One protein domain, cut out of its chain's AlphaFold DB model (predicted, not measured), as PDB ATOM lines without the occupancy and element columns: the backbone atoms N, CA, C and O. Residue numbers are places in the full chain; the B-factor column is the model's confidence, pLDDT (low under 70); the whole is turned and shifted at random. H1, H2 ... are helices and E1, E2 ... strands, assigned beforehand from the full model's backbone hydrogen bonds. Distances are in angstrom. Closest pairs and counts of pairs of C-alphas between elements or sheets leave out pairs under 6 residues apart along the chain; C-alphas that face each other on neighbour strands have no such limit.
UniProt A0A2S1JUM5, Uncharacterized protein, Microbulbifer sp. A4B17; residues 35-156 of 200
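Overview. This is residues 35 to 156 of the 200 residues of an uncharacterized protein of Microbulbifer sp. A4B17 (UniProt A0A2S1JUM5). A small three-stranded sheet is the core, with H1 and H3 crossing each other over one face and H4 over the other; short H2 packs on H1, away from the sheet. The tail runs back along the sheet's edge, where residues 153 to 154 pair antiparallel with residues 68 to 69 of E1. The printed part has 122 residues, in the order H1 H2 E1 E2 H3 E3 H4; the mixed sheet runs E1 E2 E3, and the class is mixed, helices and strands. It is compact, with a radius of gyration of the C-alphas of 13.6 A and spans of 38 by 35 by 21 A.

Along the chain. H1, residues 35 to 47, begins at C-alpha 35 (-51.396, -20.483, 24.615) and is 18.1 A long. H2 is residues 56 to 60. E1, residues 67 to 72, is 16.0 A long, and E2, residues 76 to 81, 16.4 A. H3, residues 91 to 108, is 25.9 A long. E3 is residues 116 to 119. H4, residues 132 to 142, is 15.7 A long and ends at C-alpha 142 (-30.855, -25.568, 18.392).

Arrangement. E1 and E2 form an antiparallel hairpin, with N 70 and O 78 at 3.0 A. E2 and E3 are parallel, with N 79 and O 118 at 2.9 A; E2, H3, E3 is a strand-helix-strand unit, two parallel neighbour strands joined through a helix, with a right-handed crossover. Three layers are present, helices on both faces of the sheet: H1 and H3 on one face, H4 on the other, 8.6 A over the sheet and along the strands. H1 and H3 touch, C-alphas 42 and 98 being closest at 5.0 A, at a steep tilt of 47 degrees, opposite ways. H1 touches H2, closest at C-alphas 44 and 56, 5.0 A. In H1, H2, H3 and H4 every O i to N i+4 pair is within hydrogen-bond range.

Size, cuts and confidence. The C-alphas farthest apart, of Gly 110 and Arg 127, are 40.5 A apart. The printed part has no cut; E3 to H4 is a long link of 12 residues. Mean pLDDT of the printed part is 75.1, and 39 residues are under 70, among them 47 to 64, 83 to 91 and 122 to 130.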
ATOM      1  N   LEU A  35     -52.415 -19.508  24.221       84.06
ATOM      2  CA  LEU A  35     -51.396 -20.483  24.615       84.06
ATOM      3  C   LEU A  35     -51.204 -20.546  26.137       84.06
ATOM      4  O   LEU A  35     -50.836 -21.610  26.636       84.06
ATOM      5  N   ASP A  36     -51.483 -19.481  26.896       83.38
ATOM      6  CA  ASP A  36     -51.507 -19.557  28.366       83.38
ATOM      7  C   ASP A  36     -52.626 -20.484  28.837       83.38
ATOM      8  O   ASP A  36     -52.432 -21.306  29.734       83.38
ATOM      9  N   LEU A  37     -53.799 -20.394  28.202       78.62
ATOM     10  CA  LEU A  37     -54.935 -21.265  28.507       78.62
ATOM     11  C   LEU A  37     -54.600 -22.729  28.208       78.62
ATOM     12  O   LEU A  37     -54.943 -23.613  28.993       78.62
ATOM     13  N   VAL A  38     -53.886 -22.985  27.110       84.12
ATOM     14  CA  VAL A  38     -53.371 -24.319  26.760       84.12
ATOM     15  C   VAL A  38     -52.377 -24.808  27.810       84.12
ATOM     16  O   VAL A  38     -52.557 -25.898  28.349       84.12
ATOM     17  N   ALA A  39     -51.379 -23.999  28.165       88.44
ATOM     18  CA  ALA A  39     -50.379 -24.364  29.165       88.44
ATOM     19  C   ALA A  39     -51.016 -24.652  30.537       88.44
ATOM     20  O   ALA A  39     -50.651 -25.620  31.210       88.44
ATOM     21  N   ARG A  40     -52.014 -23.855  30.940       83.50
ATOM     22  CA  ARG A  40     -52.804 -24.084  32.161       83.50
ATOM     23  C   ARG A  40     -53.614 -25.363  32.091       83.50
ATOM     24  O   ARG A  40     -53.626 -26.096  33.070       83.50
ATOM     25  N   LYS A  41     -54.261 -25.649  30.960       79.44
ATOM     26  CA  LYS A  41     -54.999 -26.904  30.756       79.44
ATOM     27  C   LYS A  41     -54.084 -28.118  30.824       79.44
ATOM     28  O   LYS A  41     -54.472 -29.097  31.442       79.44
ATOM     29  N   ILE A  42     -52.883 -28.054  30.249       84.62
ATOM     30  CA  ILE A  42     -51.911 -29.153  30.313       84.62
ATOM     31  C   ILE A  42     -51.469 -29.384  31.761       84.62
ATOM     32  O   ILE A  42     -51.520 -30.515  32.242       84.62
ATOM     33  N   LEU A  43     -51.091 -28.318  32.475       81.44
ATOM     34  CA  LEU A  43     -50.698 -28.417  33.883       81.44
ATOM     35  C   LEU A  43     -51.854 -28.917  34.762       81.44
ATOM     36  O   LEU A  43     -51.660 -29.789  35.600       81.44
ATOM     37  N   ALA A  44     -53.064 -28.407  34.532       74.25
ATOM     38  CA  ALA A  44     -54.261 -28.849  35.228       74.25
ATOM     39  C   ALA A  44     -54.563 -30.320  34.933       74.25
ATOM     40  O   ALA A  44     -54.712 -31.096  35.854       74.25
ATOM     41  N   HIS A  45     -54.569 -30.754  33.675       73.88
ATOM     42  CA  HIS A  45     -54.856 -32.148  33.339       73.88
ATOM     43  C   HIS A  45     -53.815 -33.109  33.932       73.88
ATOM     44  O   HIS A  45     -54.172 -34.187  34.414       73.88
ATOM     45  N   LYS A  46     -52.539 -32.711  33.944       74.69
ATOM     46  CA  LYS A  46     -51.485 -33.446  34.648       74.69
ATOM     47  C   LYS A  46     -51.805 -33.574  36.146       74.69
ATOM     48  O   LYS A  46     -51.708 -34.659  36.707       74.69
ATOM     49  N   PHE A  47     -52.236 -32.482  36.778       64.38
ATOM     50  CA  PHE A  47     -52.525 -32.422  38.212       64.38
ATOM     51  C   PHE A  47     -53.892 -33.017  38.608       64.38
ATOM     52  O   PHE A  47     -54.061 -33.513  39.720       64.38
ATOM     53  N   SER A  48     -54.895 -32.992  37.728       53.78
ATOM     54  CA  SER A  48     -56.290 -33.349  38.014       53.78
ATOM     55  C   SER A  48     -56.523 -34.847  38.184       53.78
ATOM     56  O   SER A  48     -57.603 -35.235  38.619       53.78
ATOM     57  N   ASN A  49     -55.504 -35.680  37.961       52.78
ATOM     58  CA  ASN A  49     -55.465 -37.027  38.536       52.78
ATOM     59  C   ASN A  49     -55.490 -37.006  40.084       52.78
ATOM     60  O   ASN A  49     -55.587 -38.066  40.697       52.78
ATOM     61  N   LEU A  50     -55.436 -35.821  40.722       44.28
ATOM     62  CA  LEU A  50     -55.542 -35.636  42.170       44.28
ATOM     63  C   LEU A  50     -56.681 -34.708  42.651       44.28
ATOM     64  O   LEU A  50     -57.150 -34.950  43.755       44.28
ATOM     65  N   HIS A  51     -57.187 -33.708  41.905       46.56
ATOM     66  CA  HIS A  51     -58.315 -32.854  42.364       46.56
ATOM     67  C   HIS A  51     -59.057 -32.102  41.230       46.56
ATOM     68  O   HIS A  51     -58.418 -31.453  40.419       46.56
ATOM     69  N   ASP A  52     -60.398 -32.151  41.239       47.44
ATOM     70  CA  ASP A  52     -61.421 -31.350  40.514       47.44
ATOM     71  C   ASP A  52     -61.026 -30.602  39.205       47.44
ATOM     72  O   ASP A  52     -60.558 -29.460  39.282       47.44
ATOM     73  N   PRO A  53     -61.306 -31.165  38.006       49.59
ATOM     74  CA  PRO A  53     -60.963 -30.591  36.695       49.59
ATOM     75  C   PRO A  53     -61.687 -29.280  36.342       49.59
ATOM     76  O   PRO A  53     -61.332 -28.653  35.341       49.59
ATOM     77  N   GLN A  54     -62.674 -28.837  37.128       54.12
ATOM     78  CA  GLN A  54     -63.478 -27.658  36.789       54.12
ATOM     79  C   GLN A  54     -62.759 -26.316  37.010       54.12
ATOM     80  O   GLN A  54     -63.247 -25.286  36.553       54.12
ATOM     81  N   ASN A  55     -61.581 -26.290  37.655       62.28
ATOM     82  CA  ASN A  55     -60.839 -25.044  37.890       62.28
ATOM     83  C   ASN A  55     -59.345 -25.153  37.532       62.28
ATOM     84  O   ASN A  55     -58.463 -25.196  38.397       62.28
ATOM     85  N   SER A  56     -59.065 -25.168  36.228       59.34
ATOM     86  CA  SER A  56     -57.710 -25.259  35.666       59.34
ATOM     87  C   SER A  56     -56.780 -24.129  36.121       59.34
ATOM     88  O   SER A  56     -55.591 -24.361  36.336       59.34
ATOM     89  N   VAL A  57     -57.309 -22.921  36.349       60.44
ATOM     90  CA  VAL A  57     -56.547 -21.784  36.890       60.44
ATOM     91  C   VAL A  57     -56.074 -22.087  38.311       60.44
ATOM     92  O   VAL A  57     -54.886 -21.970  38.608       60.44
ATOM     93  N   ARG A  58     -56.970 -22.542  39.193       59.41
ATOM     94  CA  ARG A  58     -56.633 -22.867  40.588       59.41
ATOM     95  C   ARG A  58     -55.636 -24.016  40.686       59.41
ATOM     96  O   ARG A  58     -54.774 -23.980  41.561       59.41
ATOM     97  N   GLN A  59     -55.746 -25.018  39.819       60.38
ATOM     98  CA  GLN A  59     -54.788 -26.122  39.772       60.38
ATOM     99  C   GLN A  59     -53.423 -25.666  39.269       60.38
ATOM    100  O   GLN A  59     -52.414 -25.941  39.918       60.38
ATOM    101  N   ALA A  60     -53.396 -24.892  38.180       59.66
ATOM    102  CA  ALA A  60     -52.159 -24.341  37.657       59.66
ATOM    103  C   ALA A  60     -51.435 -23.522  38.730       59.66
ATOM    104  O   ALA A  60     -50.245 -23.707  38.913       59.66
ATOM    105  N   MET A  61     -52.139 -22.706  39.519       62.75
ATOM    106  CA  MET A  61     -51.540 -21.910  40.602       62.75
ATOM    107  C   MET A  61     -51.144 -22.714  41.856       62.75
ATOM    108  O   MET A  61     -50.440 -22.190  42.728       62.75
ATOM    109  N   ARG A  62     -51.602 -23.968  41.971       59.75
ATOM    110  CA  ARG A  62     -51.334 -24.848  43.115       59.75
ATOM    111  C   ARG A  62     -50.035 -25.627  43.007       59.75
ATOM    112  O   ARG A  62     -49.370 -25.834  44.021       59.75
ATOM    113  N   ASP A  63     -49.699 -26.035  41.795       63.94
ATOM    114  CA  ASP A  63     -48.503 -26.819  41.525       63.94
ATOM    115  C   ASP A  63     -47.230 -26.000  41.824       63.94
ATOM    116  O   ASP A  63     -47.265 -24.769  41.850       63.94
ATOM    117  N   VAL A  64     -46.084 -26.648  42.009       66.25
ATOM    118  CA  VAL A  64     -44.759 -26.003  41.944       66.25
ATOM    119  C   VAL A  64     -44.286 -25.927  40.489       66.25
ATOM    120  O   VAL A  64     -43.556 -25.008  40.111       66.25
ATOM    121  N   GLU A  65     -44.769 -26.829  39.641       75.69
ATOM    122  CA  GLU A  65     -44.346 -26.962  38.255       75.69
ATOM    123  C   GLU A  65     -44.973 -25.918  37.323       75.69
ATOM    124  O   GLU A  65     -46.009 -25.312  37.601       75.69
ATOM    125  N   THR A  66     -44.315 -25.666  36.202       81.62
ATOM    126  CA  THR A  66     -44.722 -24.748  35.151       81.62
ATOM    127  C   THR A  66     -44.679 -25.466  33.819       81.62
ATOM    128  O   THR A  66     -43.782 -26.266  33.557       81.62
ATOM    129  N   VAL A  67     -45.652 -25.151  32.973       88.38
ATOM    130  CA  VAL A  67     -45.715 -25.576  31.578       88.38
ATOM    131  C   VAL A  67     -45.592 -24.330  30.717       88.38
ATOM    132  O   VAL A  67     -46.160 -23.289  31.055       88.38
ATOM    133  N   ALA A  68     -44.858 -24.428  29.616       91.88
ATOM    134  CA  ALA A  68     -44.819 -23.403  28.587       91.88
ATOM    135  C   ALA A  68     -45.164 -24.012  27.226       91.88
ATOM    136  O   ALA A  68     -44.908 -25.196  26.987       91.88
ATOM    137  N   CYS A  69     -45.745 -23.205  26.342       92.88
ATOM    138  CA  CYS A  69     -46.183 -23.620  25.015       92.88
ATOM    139  C   CYS A  69     -45.860 -22.557  23.959       92.88
ATOM    140  O   CYS A  69     -46.091 -21.369  24.186       92.88
ATOM    141  N   VAL A  70     -45.397 -22.982  22.782       92.00
ATOM    142  CA  VAL A  70     -45.288 -22.132  21.580       92.00
ATOM    143  C   VAL A  70     -45.751 -22.888  20.346       92.00
ATOM    144  O   VAL A  70     -45.677 -24.113  20.303       92.00
ATOM    145  N   ILE A  71     -46.147 -22.161  19.306       88.50
ATOM    146  CA  ILE A  71     -46.274 -22.728  17.962       88.50
ATOM    147  C   ILE A  71     -44.986 -22.403  17.204       88.50
ATOM    148  O   ILE A  71     -44.603 -21.239  17.099       88.50
ATOM    149  N   ALA A  72     -44.299 -23.421  16.694       87.62
ATOM    150  CA  ALA A  72     -43.019 -23.279  16.011       87.62
ATOM    151  C   ALA A  72     -43.067 -23.781  14.561       87.62
ATOM    152  O   ALA A  72     -43.823 -24.695  14.211       87.62
ATOM    153  N   GLY A  73     -42.215 -23.206  13.712       84.62
ATOM    154  CA  GLY A  73     -42.015 -23.640  12.330       84.62
ATOM    155  C   GLY A  73     -43.290 -23.556  11.494       84.62
ATOM    156  O   GLY A  73     -43.842 -22.476  11.316       84.62
ATOM    157  N   LYS A  74     -43.760 -24.693  10.968       83.19
ATOM    158  CA  LYS A  74     -44.963 -24.791  10.114       83.19
ATOM    159  C   LYS A  74     -46.239 -25.168  10.886       83.19
ATOM    160  O   LYS A  74     -47.190 -25.640  10.273       83.19
ATOM    161  N   GLY A  75     -46.257 -24.978  12.208       83.75
ATOM    162  CA  GLY A  75     -47.434 -25.268  13.032       83.75
ATOM    163  C   GLY A  75     -47.256 -26.394  14.046       83.75
ATOM    164  O   GLY A  75     -48.227 -27.068  14.375       83.75
ATOM    165  N   THR A  76     -46.040 -26.635  14.535       90.69
ATOM    166  CA  THR A  76     -45.813 -27.611  15.610       90.69
ATOM    167  C   THR A  76     -46.015 -26.943  16.967       90.69
ATOM    168  O   THR A  76     -45.312 -25.980  17.278       90.69
ATOM    169  N   LEU A  77     -46.919 -27.461  17.797       91.62
ATOM    170  CA  LEU A  77     -47.051 -27.060  19.197       91.62
ATOM    171  C   LEU A  77     -45.892 -27.652  20.011       91.62
ATOM    172  O   LEU A  77     -45.861 -28.850  20.277       91.62
ATOM    173  N   LEU A  78     -44.936 -26.823  20.416       93.06
ATOM    174  CA  LEU A  78     -43.888 -27.230  21.349       93.06
ATOM    175  C   LEU A  78     -44.363 -26.982  22.773       93.06
ATOM    176  O   LEU A  78     -44.782 -25.871  23.100       93.06
ATOM    177  N   VAL A  79     -44.244 -27.999  23.620       92.31
ATOM    178  CA  VAL A  79     -44.584 -27.928  25.041       92.31
ATOM    179  C   VAL A  79     -43.355 -28.270  25.861       92.31
ATOM    180  O   VAL A  79     -42.647 -29.223  25.557       92.31
ATOM    181  N   SER A  80     -43.087 -27.514  26.914       90.19
ATOM    182  CA  SER A  80     -42.056 -27.851  27.894       90.19
ATOM    183  C   SER A  80     -42.615 -27.741  29.299       90.19
ATOM    184  O   SER A  80     -43.594 -27.036  29.548       90.19
ATOM    185  N   HIS A  81     -41.960 -28.415  30.239       86.44
ATOM    186  CA  HIS A  81     -42.259 -28.286  31.656       86.44
ATOM    187  C   HIS A  81     -40.971 -28.248  32.474       86.44
ATOM    188  O   HIS A  81     -39.930 -28.759  32.043       86.44
ATOM    189  N   ASN A  82     -41.003 -27.605  33.640       78.00
ATOM    190  CA  ASN A  82     -39.898 -27.730  34.584       78.00
ATOM    191  C   ASN A  82     -40.091 -29.003  35.428       78.00
ATOM    192  O   ASN A  82     -41.131 -29.236  36.030       78.00
ATOM    193  N   SER A  83     -39.061 -29.844  35.498       59.69
ATOM    194  CA  SER A  83     -39.037 -30.925  36.481       59.69
ATOM    195  C   SER A  83     -38.537 -30.361  37.807       59.69
ATOM    196  O   SER A  83     -37.415 -29.840  37.863       59.69
ATOM    197  N   SER A  84     -39.327 -30.477  38.874       49.28
ATOM    198  CA  SER A  84     -38.832 -30.208  40.227       49.28
ATOM    199  C   SER A  84     -37.658 -31.139  40.552       49.28
ATOM    200  O   SER A  84     -37.659 -32.317  40.179       49.28
ATOM    201  N   PHE A  85     -36.633 -30.604  41.225       37.59
ATOM    202  CA  PHE A  85     -35.521 -31.387  41.776       37.59
ATOM    203  C   PHE A  85     -36.084 -32.606  42.530       37.59
ATOM    204  O   PHE A  85     -36.772 -32.438  43.529       37.59
ATOM    205  N   GLY A  86     -35.802 -33.821  42.046       37.47
ATOM    206  CA  GLY A  86     -36.119 -35.070  42.751       37.47
ATOM    207  C   GLY A  86     -37.299 -35.896  42.225       37.47
ATOM    208  O   GLY A  86     -37.437 -37.035  42.656       37.47
ATOM    209  N   ALA A  87     -38.106 -35.418  41.270       41.03
ATOM    210  CA  ALA A  87     -39.199 -36.230  40.724       41.03
ATOM    211  C   ALA A  87     -38.691 -37.198  39.634       41.03
ATOM    212  O   ALA A  87     -38.350 -36.812  38.511       41.03
ATOM    213  N   HIS A  88     -38.597 -38.475  39.997       41.09
ATOM    214  CA  HIS A  88     -38.241 -39.590  39.127       41.09
ATOM    215  C   HIS A  88     -39.226 -39.739  37.961       41.09
ATOM    216  O   HIS A  88     -40.404 -39.931  38.205       41.09
ATOM    217  N   GLY A  89     -38.731 -39.721  36.717       45.38
ATOM    218  CA  GLY A  89     -39.220 -40.498  35.557       45.38
ATOM    219  C   GLY A  89     -40.662 -40.347  35.028       45.38
ATOM    220  O   GLY A  89     -40.828 -40.428  33.816       45.38
ATOM    221  N   GLY A  90     -41.675 -40.128  35.869       51.38
ATOM    222  CA  GLY A  90     -43.100 -40.245  35.537       51.38
ATOM    223  C   GLY A  90     -43.729 -39.012  34.883       51.38
ATOM    224  O   GLY A  90     -44.684 -39.142  34.127       51.38
ATOM    225  N   ASN A  91     -43.152 -37.822  35.072       62.78
ATOM    226  CA  ASN A  91     -43.815 -36.574  34.666       62.78
ATOM    227  C   ASN A  91     -43.913 -36.365  33.147       62.78
ATOM    228  O   ASN A  91     -44.789 -35.632  32.698       62.78
ATOM    229  N   ASN A  92     -43.038 -36.975  32.341       70.69
ATOM    230  CA  ASN A  92     -43.062 -36.760  30.890       70.69
ATOM    231  C   ASN A  92     -44.273 -37.422  30.227       70.69
ATOM    232  O   ASN A  92     -44.867 -36.820  29.343       70.69
ATOM    233  N   GLN A  93     -44.653 -38.629  30.657       76.31
ATOM    234  CA  GLN A  93     -45.770 -39.357  30.053       76.31
ATOM    235  C   GLN A  93     -47.114 -38.690  30.369       76.31
ATOM    236  O   GLN A  93     -47.990 -38.622  29.513       76.31
ATOM    237  N   GLU A  94     -47.269 -38.142  31.571       78.88
ATOM    238  CA  GLU A  94     -48.476 -37.402  31.950       78.88
ATOM    239  C   GLU A  94     -48.597 -36.079  31.190       78.88
ATOM    240  O   GLU A  94     -49.677 -35.746  30.701       78.88
ATOM    241  N   VAL A  95     -47.488 -35.344  31.029       81.75
ATOM    242  CA  VAL A  95     -47.461 -34.122  30.209       81.75
ATOM    243  C   VAL A  95     -47.742 -34.451  28.743       81.75
ATOM    244  O   VAL A  95     -48.459 -33.696  28.093       81.75
ATOM    245  N   GLU A  96     -47.239 -35.574  28.228       87.00
ATOM    246  CA  GLU A  96     -47.523 -36.063  26.875       87.00
ATOM    247  C   GLU A  96     -49.024 -36.313  26.670       87.00
ATOM    248  O   GLU A  96     -49.622 -35.767  25.740       87.00
ATOM    249  N   LEU A  97     -49.663 -37.057  27.578       84.88
ATOM    250  CA  LEU A  97     -51.105 -37.330  27.528       84.88
ATOM    251  C   LEU A  97     -51.938 -36.044  27.631       84.88
ATOM    252  O   LEU A  97     -52.855 -35.828  26.835       84.88
ATOM    253  N   ALA A  98     -51.590 -35.163  28.571       85.19
ATOM    254  CA  ALA A  98     -52.250 -33.873  28.741       85.19
ATOM    255  C   ALA A  98     -52.077 -32.968  27.507       85.19
ATOM    256  O   ALA A  98     -53.014 -32.276  27.100       85.19
ATOM    257  N   THR A  99     -50.902 -33.006  26.871       88.19
ATOM    258  CA  THR A  99     -50.620 -32.261  25.637       88.19
ATOM    259  C   THR A  99     -51.443 -32.795  24.473       88.19
ATOM    260  O   THR A  99     -52.045 -32.002  23.752       88.19
ATOM    261  N   ALA A 100     -51.551 -34.116  24.321       88.62
ATOM    262  CA  ALA A 100     -52.383 -34.727  23.287       88.62
ATOM    263  C   ALA A 100     -53.865 -34.330  23.439       88.62
ATOM    264  O   ALA A 100     -54.528 -33.982  22.455       88.62
ATOM    265  N   ALA A 101     -54.381 -34.308  24.674       85.62
ATOM    266  CA  ALA A 101     -55.739 -33.852  24.964       85.62
ATOM    267  C   ALA A 101     -55.933 -32.363  24.618       85.62
ATOM    268  O   ALA A 101     -56.903 -32.003  23.945       85.62
ATOM    269  N   ALA A 102     -54.988 -31.504  25.013       83.88
ATOM    270  CA  ALA A 102     -55.026 -30.076  24.702       83.88
ATOM    271  C   ALA A 102     -54.923 -29.801  23.191       83.88
ATOM    272  O   ALA A 102     -55.637 -28.947  22.668       83.88
ATOM    273  N   PHE A 103     -54.093 -30.558  22.474       85.88
ATOM    274  CA  PHE A 103     -53.969 -30.481  21.019       85.88
ATOM    275  C   PHE A 103     -55.286 -30.840  20.316       85.88
ATOM    276  O   PHE A 103     -55.716 -30.137  19.398       85.88
ATOM    277  N   LYS A 104     -55.980 -31.886  20.781       83.94
ATOM    278  CA  LYS A 104     -57.303 -32.259  20.260       83.94
ATOM    279  C   LYS A 104     -58.347 -31.162  20.502       83.94
ATOM    280  O   LYS A 104     -59.100 -30.846  19.581       83.94
ATOM    281  N   ASP A 105     -58.372 -30.564  21.695       77.00
ATOM    282  CA  ASP A 105     -59.271 -29.446  22.036       77.00
ATOM    283  C   ASP A 105     -58.989 -28.204  21.171       77.00
ATOM    284  O   ASP A 105     -59.913 -27.607  20.623       77.00
ATOM    285  N   LEU A 106     -57.714 -27.858  20.954       74.06
ATOM    286  CA  LEU A 106     -57.325 -26.774  20.045       74.06
ATOM    287  C   LEU A 106     -57.841 -27.009  18.622       74.06
ATOM    288  O   LEU A 106     -58.449 -26.120  18.026       74.06
ATOM    289  N   ARG A 107     -57.665 -28.215  18.079       79.06
ATOM    290  CA  ARG A 107     -58.176 -28.531  16.738       79.06
ATOM    291  C   ARG A 107     -59.702 -28.486  16.668       79.06
ATOM    292  O   ARG A 107     -60.234 -27.962  15.693       79.06
ATOM    293  N   ALA A 108     -60.400 -28.975  17.696       72.88
ATOM    294  CA  ALA A 108     -61.861 -28.910  17.777       72.88
ATOM    295  C   ALA A 108     -62.390 -27.462  17.813       72.88
ATOM    296  O   ALA A 108     -63.471 -27.192  17.298       72.88
ATOM    297  N   ARG A 109     -61.600 -26.524  18.349       67.25
ATOM    298  CA  ARG A 109     -61.885 -25.078  18.366       67.25
ATOM    299  C   ARG A 109     -61.479 -24.343  17.079       67.25
ATOM    300  O   ARG A 109     -61.525 -23.119  17.046       67.25
ATOM    301  N   GLY A 110     -61.059 -25.057  16.032       71.25
ATOM    302  CA  GLY A 110     -60.750 -24.472  14.723       71.25
ATOM    303  C   GLY A 110     -59.295 -24.038  14.514       71.25
ATOM    304  O   GLY A 110     -58.990 -23.428  13.488       71.25
ATOM    305  N   PHE A 111     -58.368 -24.383  15.417       70.56
ATOM    306  CA  PHE A 111     -56.933 -24.122  15.233       70.56
ATOM    307  C   PHE A 111     -56.306 -25.130  14.253       70.56
ATOM    308  O   PHE A 111     -55.548 -26.025  14.628       70.56
ATOM    309  N   VAL A 112     -56.653 -25.002  12.970       72.81
ATOM    310  CA  VAL A 112     -56.254 -25.931  11.893       72.81
ATOM    311  C   VAL A 112     -54.800 -25.778  11.442       72.81
ATOM    312  O   VAL A 112     -54.258 -26.668  10.794       72.81
ATOM    313  N   ASN A 113     -54.158 -24.662  11.788       73.38
ATOM    314  CA  ASN A 113     -52.754 -24.392  11.489       73.38
ATOM    315  C   ASN A 113     -51.785 -25.100  12.449       73.38
ATOM    316  O   ASN A 113     -50.580 -25.050  12.216       73.38
ATOM    317  N   ILE A 114     -52.288 -25.748  13.506       83.06
ATOM    318  CA  ILE A 114     -51.480 -26.572  14.405       83.06
ATOM    319  C   ILE A 114     -51.572 -28.021  13.918       83.06
ATOM    320  O   ILE A 114     -52.616 -28.667  14.023       83.06
ATOM    321  N   THR A 115     -50.487 -28.509  13.326       85.56
ATOM    322  CA  THR A 115     -50.457 -29.777  12.578       85.56
ATOM    323  C   THR A 115     -49.843 -30.923  13.365       85.56
ATOM    324  O   THR A 115     -50.168 -32.078  13.105       85.56
ATOM    325  N   ASP A 116     -48.999 -30.602  14.342       91.75
ATOM    326  CA  ASP A 116     -48.253 -31.566  15.141       91.75
ATOM    327  C   ASP A 116     -47.986 -30.997  16.541       91.75
ATOM    328  O   ASP A 116     -48.136 -29.789  16.765       91.75
ATOM    329  N   TYR A 117     -47.562 -31.840  17.478       92.81
ATOM    330  CA  TYR A 117     -47.131 -31.415  18.804       92.81
ATOM    331  C   TYR A 117     -45.880 -32.176  19.259       92.81
ATOM    332  O   TYR A 117     -45.599 -33.283  18.810       92.81
ATOM    333  N   HIS A 118     -45.100 -31.572  20.153       91.44
ATOM    334  CA  HIS A 118     -43.910 -32.204  20.711       91.44
ATOM    335  C   HIS A 118     -43.662 -31.743  22.148       91.44
ATOM    336  O   HIS A 118     -43.514 -30.543  22.400       91.44
ATOM    337  N   VAL A 119     -43.562 -32.693  23.081       89.94
ATOM    338  CA  VAL A 119     -43.157 -32.409  24.462       89.94
ATOM    339  C   VAL A 119     -41.639 -32.490  24.579       89.94
ATOM    340  O   VAL A 119     -41.015 -33.542  24.441       89.94
ATOM    341  N   LEU A 120     -41.027 -31.345  24.863       86.62
ATOM    342  CA  LEU A 120     -39.599 -31.217  25.090       86.62
ATOM    343  C   LEU A 120     -39.222 -31.892  26.409       86.62
ATOM    344  O   LEU A 120     -39.773 -31.600  27.471       86.62
ATOM    345  N   SER A 121     -38.238 -32.785  26.339       72.56
ATOM    346  CA  SER A 121     -37.694 -33.426  27.532       72.56
ATOM    347  C   SER A 121     -36.890 -32.427  28.375       72.56
ATOM    348  O   SER A 121     -36.039 -31.721  27.822       72.56
ATOM    349  N   PRO A 122     -37.065 -32.415  29.712       66.06
ATOM    350  CA  PRO A 122     -36.269 -31.577  30.596       66.06
ATOM    351  C   PRO A 122     -34.774 -31.835  30.407       66.06
ATOM    352  O   PRO A 122     -34.313 -32.981  30.433       66.06
ATOM    353  N   ILE A 123     -33.989 -30.770  30.251       63.03
ATOM    354  CA  ILE A 123     -32.536 -30.876  30.074       63.03
ATOM    355  C   ILE A 123     -31.894 -31.241  31.420       63.03
ATOM    356  O   ILE A 123     -31.483 -30.379  32.194       63.03
ATOM    357  N   ARG A 124     -31.778 -32.546  31.693       55.94
ATOM    358  CA  ARG A 124     -31.268 -33.096  32.968       55.94
ATOM    359  C   ARG A 124     -29.809 -32.736  33.280       55.94
ATOM    360  O   ARG A 124     -29.391 -32.829  34.428       55.94
ATOM    361  N   LYS A 125     -29.015 -32.348  32.274       51.19
ATOM    362  CA  LYS A 125     -27.569 -32.090  32.427       51.19
ATOM    363  C   LYS A 125     -27.231 -30.707  32.996       51.19
ATOM    364  O   LYS A 125     -26.078 -30.468  33.344       51.19
ATOM    365  N   LEU A 126     -28.199 -29.798  33.117       50.62
ATOM    366  CA  LEU A 126     -27.957 -28.465  33.666       50.62
ATOM    367  C   LEU A 126     -28.344 -28.445  35.149       50.62
ATOM    368  O   LEU A 126     -29.515 -28.522  35.497       50.62
ATOM    369  N   ARG A 127     -27.347 -28.293  36.036       42.31
ATOM    370  CA  ARG A 127     -27.503 -28.186  37.508       42.31
ATOM    371  C   ARG A 127     -28.388 -27.013  37.979       42.31
ATOM    372  O   ARG A 127     -28.591 -26.839  39.175       42.31
ATOM    373  N   ARG A 128     -28.889 -26.189  37.060       52.31
ATOM    374  CA  ARG A 128     -29.832 -25.101  37.316       52.31
ATOM    375  C   ARG A 128     -31.130 -25.436  36.601       52.31
ATOM    376  O   ARG A 128     -31.118 -25.585  35.382       52.31
ATOM    377  N   THR A 129     -32.212 -25.546  37.365       54.72
ATOM    378  CA  THR A 129     -33.585 -25.702  36.875       54.72
ATOM    379  C   THR A 129     -33.844 -24.717  35.742       54.72
ATOM    380  O   THR A 129     -33.964 -23.511  35.950       54.72
ATOM    381  N   PHE A 130     -33.876 -25.231  34.516       65.38
ATOM    382  CA  PHE A 130     -34.223 -24.430  33.357       65.38
ATOM    383  C   PHE A 130     -35.741 -24.257  33.375       65.38
ATOM    384  O   PHE A 130     -36.483 -25.238  33.300       65.38
ATOM    385  N   HIS A 131     -36.196 -23.015  33.538       83.44
ATOM    386  CA  HIS A 131     -37.617 -22.694  33.484       83.44
ATOM    387  C   HIS A 131     -38.197 -23.141  32.132       83.44
ATOM    388  O   HIS A 131     -37.476 -23.150  31.128       83.44
ATOM    389  N   ALA A 132     -39.469 -23.541  32.110       87.75
ATOM    390  CA  ALA A 132     -40.112 -24.136  30.939       87.75
ATOM    391  C   ALA A 132     -39.925 -23.276  29.668       87.75
ATOM    392  O   ALA A 132     -39.497 -23.781  28.626       87.75
ATOM    393  N   GLU A 133     -40.103 -21.961  29.774       89.94
ATOM    394  CA  GLU A 133     -39.950 -20.998  28.676       89.94
ATOM    395  C   GLU A 133     -38.549 -21.052  28.058       89.94
ATOM    396  O   GLU A 133     -38.378 -21.014  26.841       89.94
ATOM    397  N   MET A 134     -37.525 -21.177  28.902       89.75
ATOM    398  CA  MET A 134     -36.134 -21.177  28.458       89.75
ATOM    399  C   MET A 134     -35.784 -22.471  27.717       89.75
ATOM    400  O   MET A 134     -34.962 -22.449  26.800       89.75
ATOM    401  N   GLN A 135     -36.419 -23.594  28.069       88.00
ATOM    402  CA  GLN A 135     -36.237 -24.858  27.347       88.00
ATOM    403  C   GLN A 135     -36.769 -24.756  25.914       88.00
ATOM    404  O   GLN A 135     -36.117 -25.237  24.991       88.00
ATOM    405  N   ILE A 136     -37.901 -24.069  25.728       90.38
ATOM    406  CA  ILE A 136     -38.460 -23.796  24.401       90.38
ATOM    407  C   ILE A 136     -37.511 -22.929  23.580       90.38
ATOM    408  O   ILE A 136     -37.176 -23.306  22.461       90.38
ATOM    409  N   LEU A 137     -37.039 -21.802  24.130       90.25
ATOM    410  CA  LEU A 137     -36.122 -20.919  23.398       90.25
ATOM    411  C   LEU A 137     -34.865 -21.663  22.944       90.25
ATOM    412  O   LEU A 137     -34.429 -21.512  21.803       90.25
ATOM    413  N   LYS A 138     -34.309 -22.506  23.821       88.00
ATOM    414  CA  LYS A 138     -33.148 -23.330  23.493       88.00
ATOM    415  C   LYS A 138     -33.457 -24.334  22.382       88.00
ATOM    416  O   LYS A 138     -32.701 -24.386  21.422       88.00
ATOM    417  N   ALA A 139     -34.563 -25.073  22.471       88.75
ATOM    418  CA  ALA A 139     -34.949 -26.031  21.435       88.75
ATOM    419  C   ALA A 139     -35.188 -25.344  20.079       88.75
ATOM    420  O   ALA A 139     -34.709 -25.816  19.049       88.75
ATOM    421  N   CYS A 140     -35.869 -24.197  20.070       89.12
ATOM    422  CA  CYS A 140     -36.060 -23.411  18.855       89.12
ATOM    423  C   CYS A 140     -34.722 -22.944  18.265       89.12
ATOM    424  O   CYS A 140     -34.509 -23.083  17.063       89.12
ATOM    425  N   SER A 141     -33.799 -22.471  19.108       88.25
ATOM    426  CA  SER A 141     -32.460 -22.060  18.678       88.25
ATOM    427  C   SER A 141     -31.629 -23.227  18.136       88.25
ATOM    428  O   SER A 141     -30.970 -23.070  17.115       88.25
ATOM    429  N   GLU A 142     -31.646 -24.391  18.791       88.62
ATOM    430  CA  GLU A 142     -30.855 -25.568  18.392       88.62
ATOM    431  C   GLU A 142     -31.364 -26.203  17.092       88.62
ATOM    432  O   GLU A 142     -30.584 -26.775  16.334       88.62
ATOM    433  N   HIS A 143     -32.662 -26.080  16.812       85.81
ATOM    434  CA  HIS A 143     -33.295 -26.650  15.621       85.81
ATOM    435  C   HIS A 143     -33.612 -25.620  14.531       85.81
ATOM    436  O   HIS A 143     -34.309 -25.959  13.574       85.81
ATOM    437  N   ASN A 144     -33.133 -24.379  14.677       87.06
ATOM    438  CA  ASN A 144     -33.406 -23.260  13.772       87.06
ATOM    439  C   ASN A 144     -34.908 -23.108  13.443       87.06
ATOM    440  O   ASN A 144     -35.305 -22.954  12.286       87.06
ATOM    441  N   ARG A 145     -35.759 -23.228  14.471       87.06
ATOM    442  CA  ARG A 145     -37.216 -23.110  14.348       87.06
ATOM    443  C   ARG A 145     -37.659 -21.718  14.767       87.06
ATOM    444  O   ARG A 145     -37.400 -21.287  15.886       87.06
ATOM    445  N   GLU A 146     -38.390 -21.052  13.886       87.00
ATOM    446  CA  GLU A 146     -39.036 -19.785  14.205       87.00
ATOM    447  C   GLU A 146     -40.223 -20.006  15.152       87.00
ATOM    448  O   GLU A 146     -40.992 -20.957  14.983       87.00
ATOM    449  N   ILE A 147     -40.378 -19.122  16.139       84.88
ATOM    450  CA  ILE A 147     -41.563 -19.067  17.000       84.88
ATOM    451  C   ILE A 147     -42.614 -18.221  16.284       84.88
ATOM    452  O   ILE A 147     -42.441 -17.011  16.120       84.88
ATOM    453  N   GLN A 148     -43.707 -18.850  15.859       68.81
ATOM    454  CA  GLN A 148     -44.751 -18.179  15.095       68.81
ATOM    455  C   GLN A 148     -45.400 -17.060  15.911       68.81
ATOM    456  O   GLN A 148     -45.795 -17.248  17.062       68.81
ATOM    457  N   GLY A 149     -45.498 -15.879  15.298       68.25
ATOM    458  CA  GLY A 149     -46.053 -14.681  15.932       68.25
ATOM    459  C   GLY A 149     -45.222 -14.147  17.101       68.25
ATOM    460  O   GLY A 149     -45.626 -13.160  17.710       68.25
ATOM    461  N   GLY A 150     -44.089 -14.783  17.423       79.06
ATOM    462  CA  GLY A 150     -43.288 -14.454  18.590       79.06
ATOM    463  C   GLY A 150     -44.091 -14.521  19.887       79.06
ATOM    464  O   GLY A 150     -43.900 -13.657  20.721       79.06
ATOM    465  N   ILE A 151     -45.017 -15.470  20.065       84.56
ATOM    466  CA  ILE A 151     -45.843 -15.573  21.285       84.56
ATOM    467  C   ILE A 151     -45.485 -16.845  22.056       84.56
ATOM    468  O   ILE A 151     -45.337 -17.915  21.463       84.56
ATOM    469  N   ILE A 152     -45.390 -16.732  23.383       90.25
ATOM    470  CA  ILE A 152     -45.292 -17.864  24.306       90.25
ATOM    471  C   ILE A 152     -46.426 -17.835  25.327       90.25
ATOM    472  O   ILE A 152     -46.731 -16.799  25.918       90.25
ATOM    473  N   GLY A 153     -47.030 -19.001  25.535       89.94
ATOM    474  CA  GLY A 153     -47.980 -19.243  26.610       89.94
ATOM    475  C   GLY A 153     -47.307 -19.909  27.797       89.94
ATOM    476  O   GLY A 153     -46.471 -20.796  27.615       89.94
ATOM    477  N   VAL A 154     -47.673 -19.509  29.007       89.62
ATOM    478  CA  VAL A 154     -47.147 -20.057  30.257       89.62
ATOM    479  C   VAL A 154     -48.273 -20.356  31.239       89.62
ATOM    480  O   VAL A 154     -49.218 -19.589  31.407       89.62
ATOM    481  N   SER A 155     -48.175 -21.492  31.929       85.94
ATOM    482  CA  SER A 155     -49.214 -21.915  32.875       85.94
ATOM    483  C   SER A 155     -49.299 -21.005  34.106       85.94
ATOM    484  O   SER A 155     -50.345 -20.917  34.748       85.94
ATOM    485  N   LYS A 156     -48.206 -20.300  34.412       81.38
ATOM    486  CA  LYS A 156     -48.080 -19.286  35.463       81.38
ATOM    487  C   LYS A 156     -47.245 -18.121  34.935       81.38
ATOM    488  O   LYS A 156     -46.387 -18.367  34.089       81.38
TER     489      LYS A 156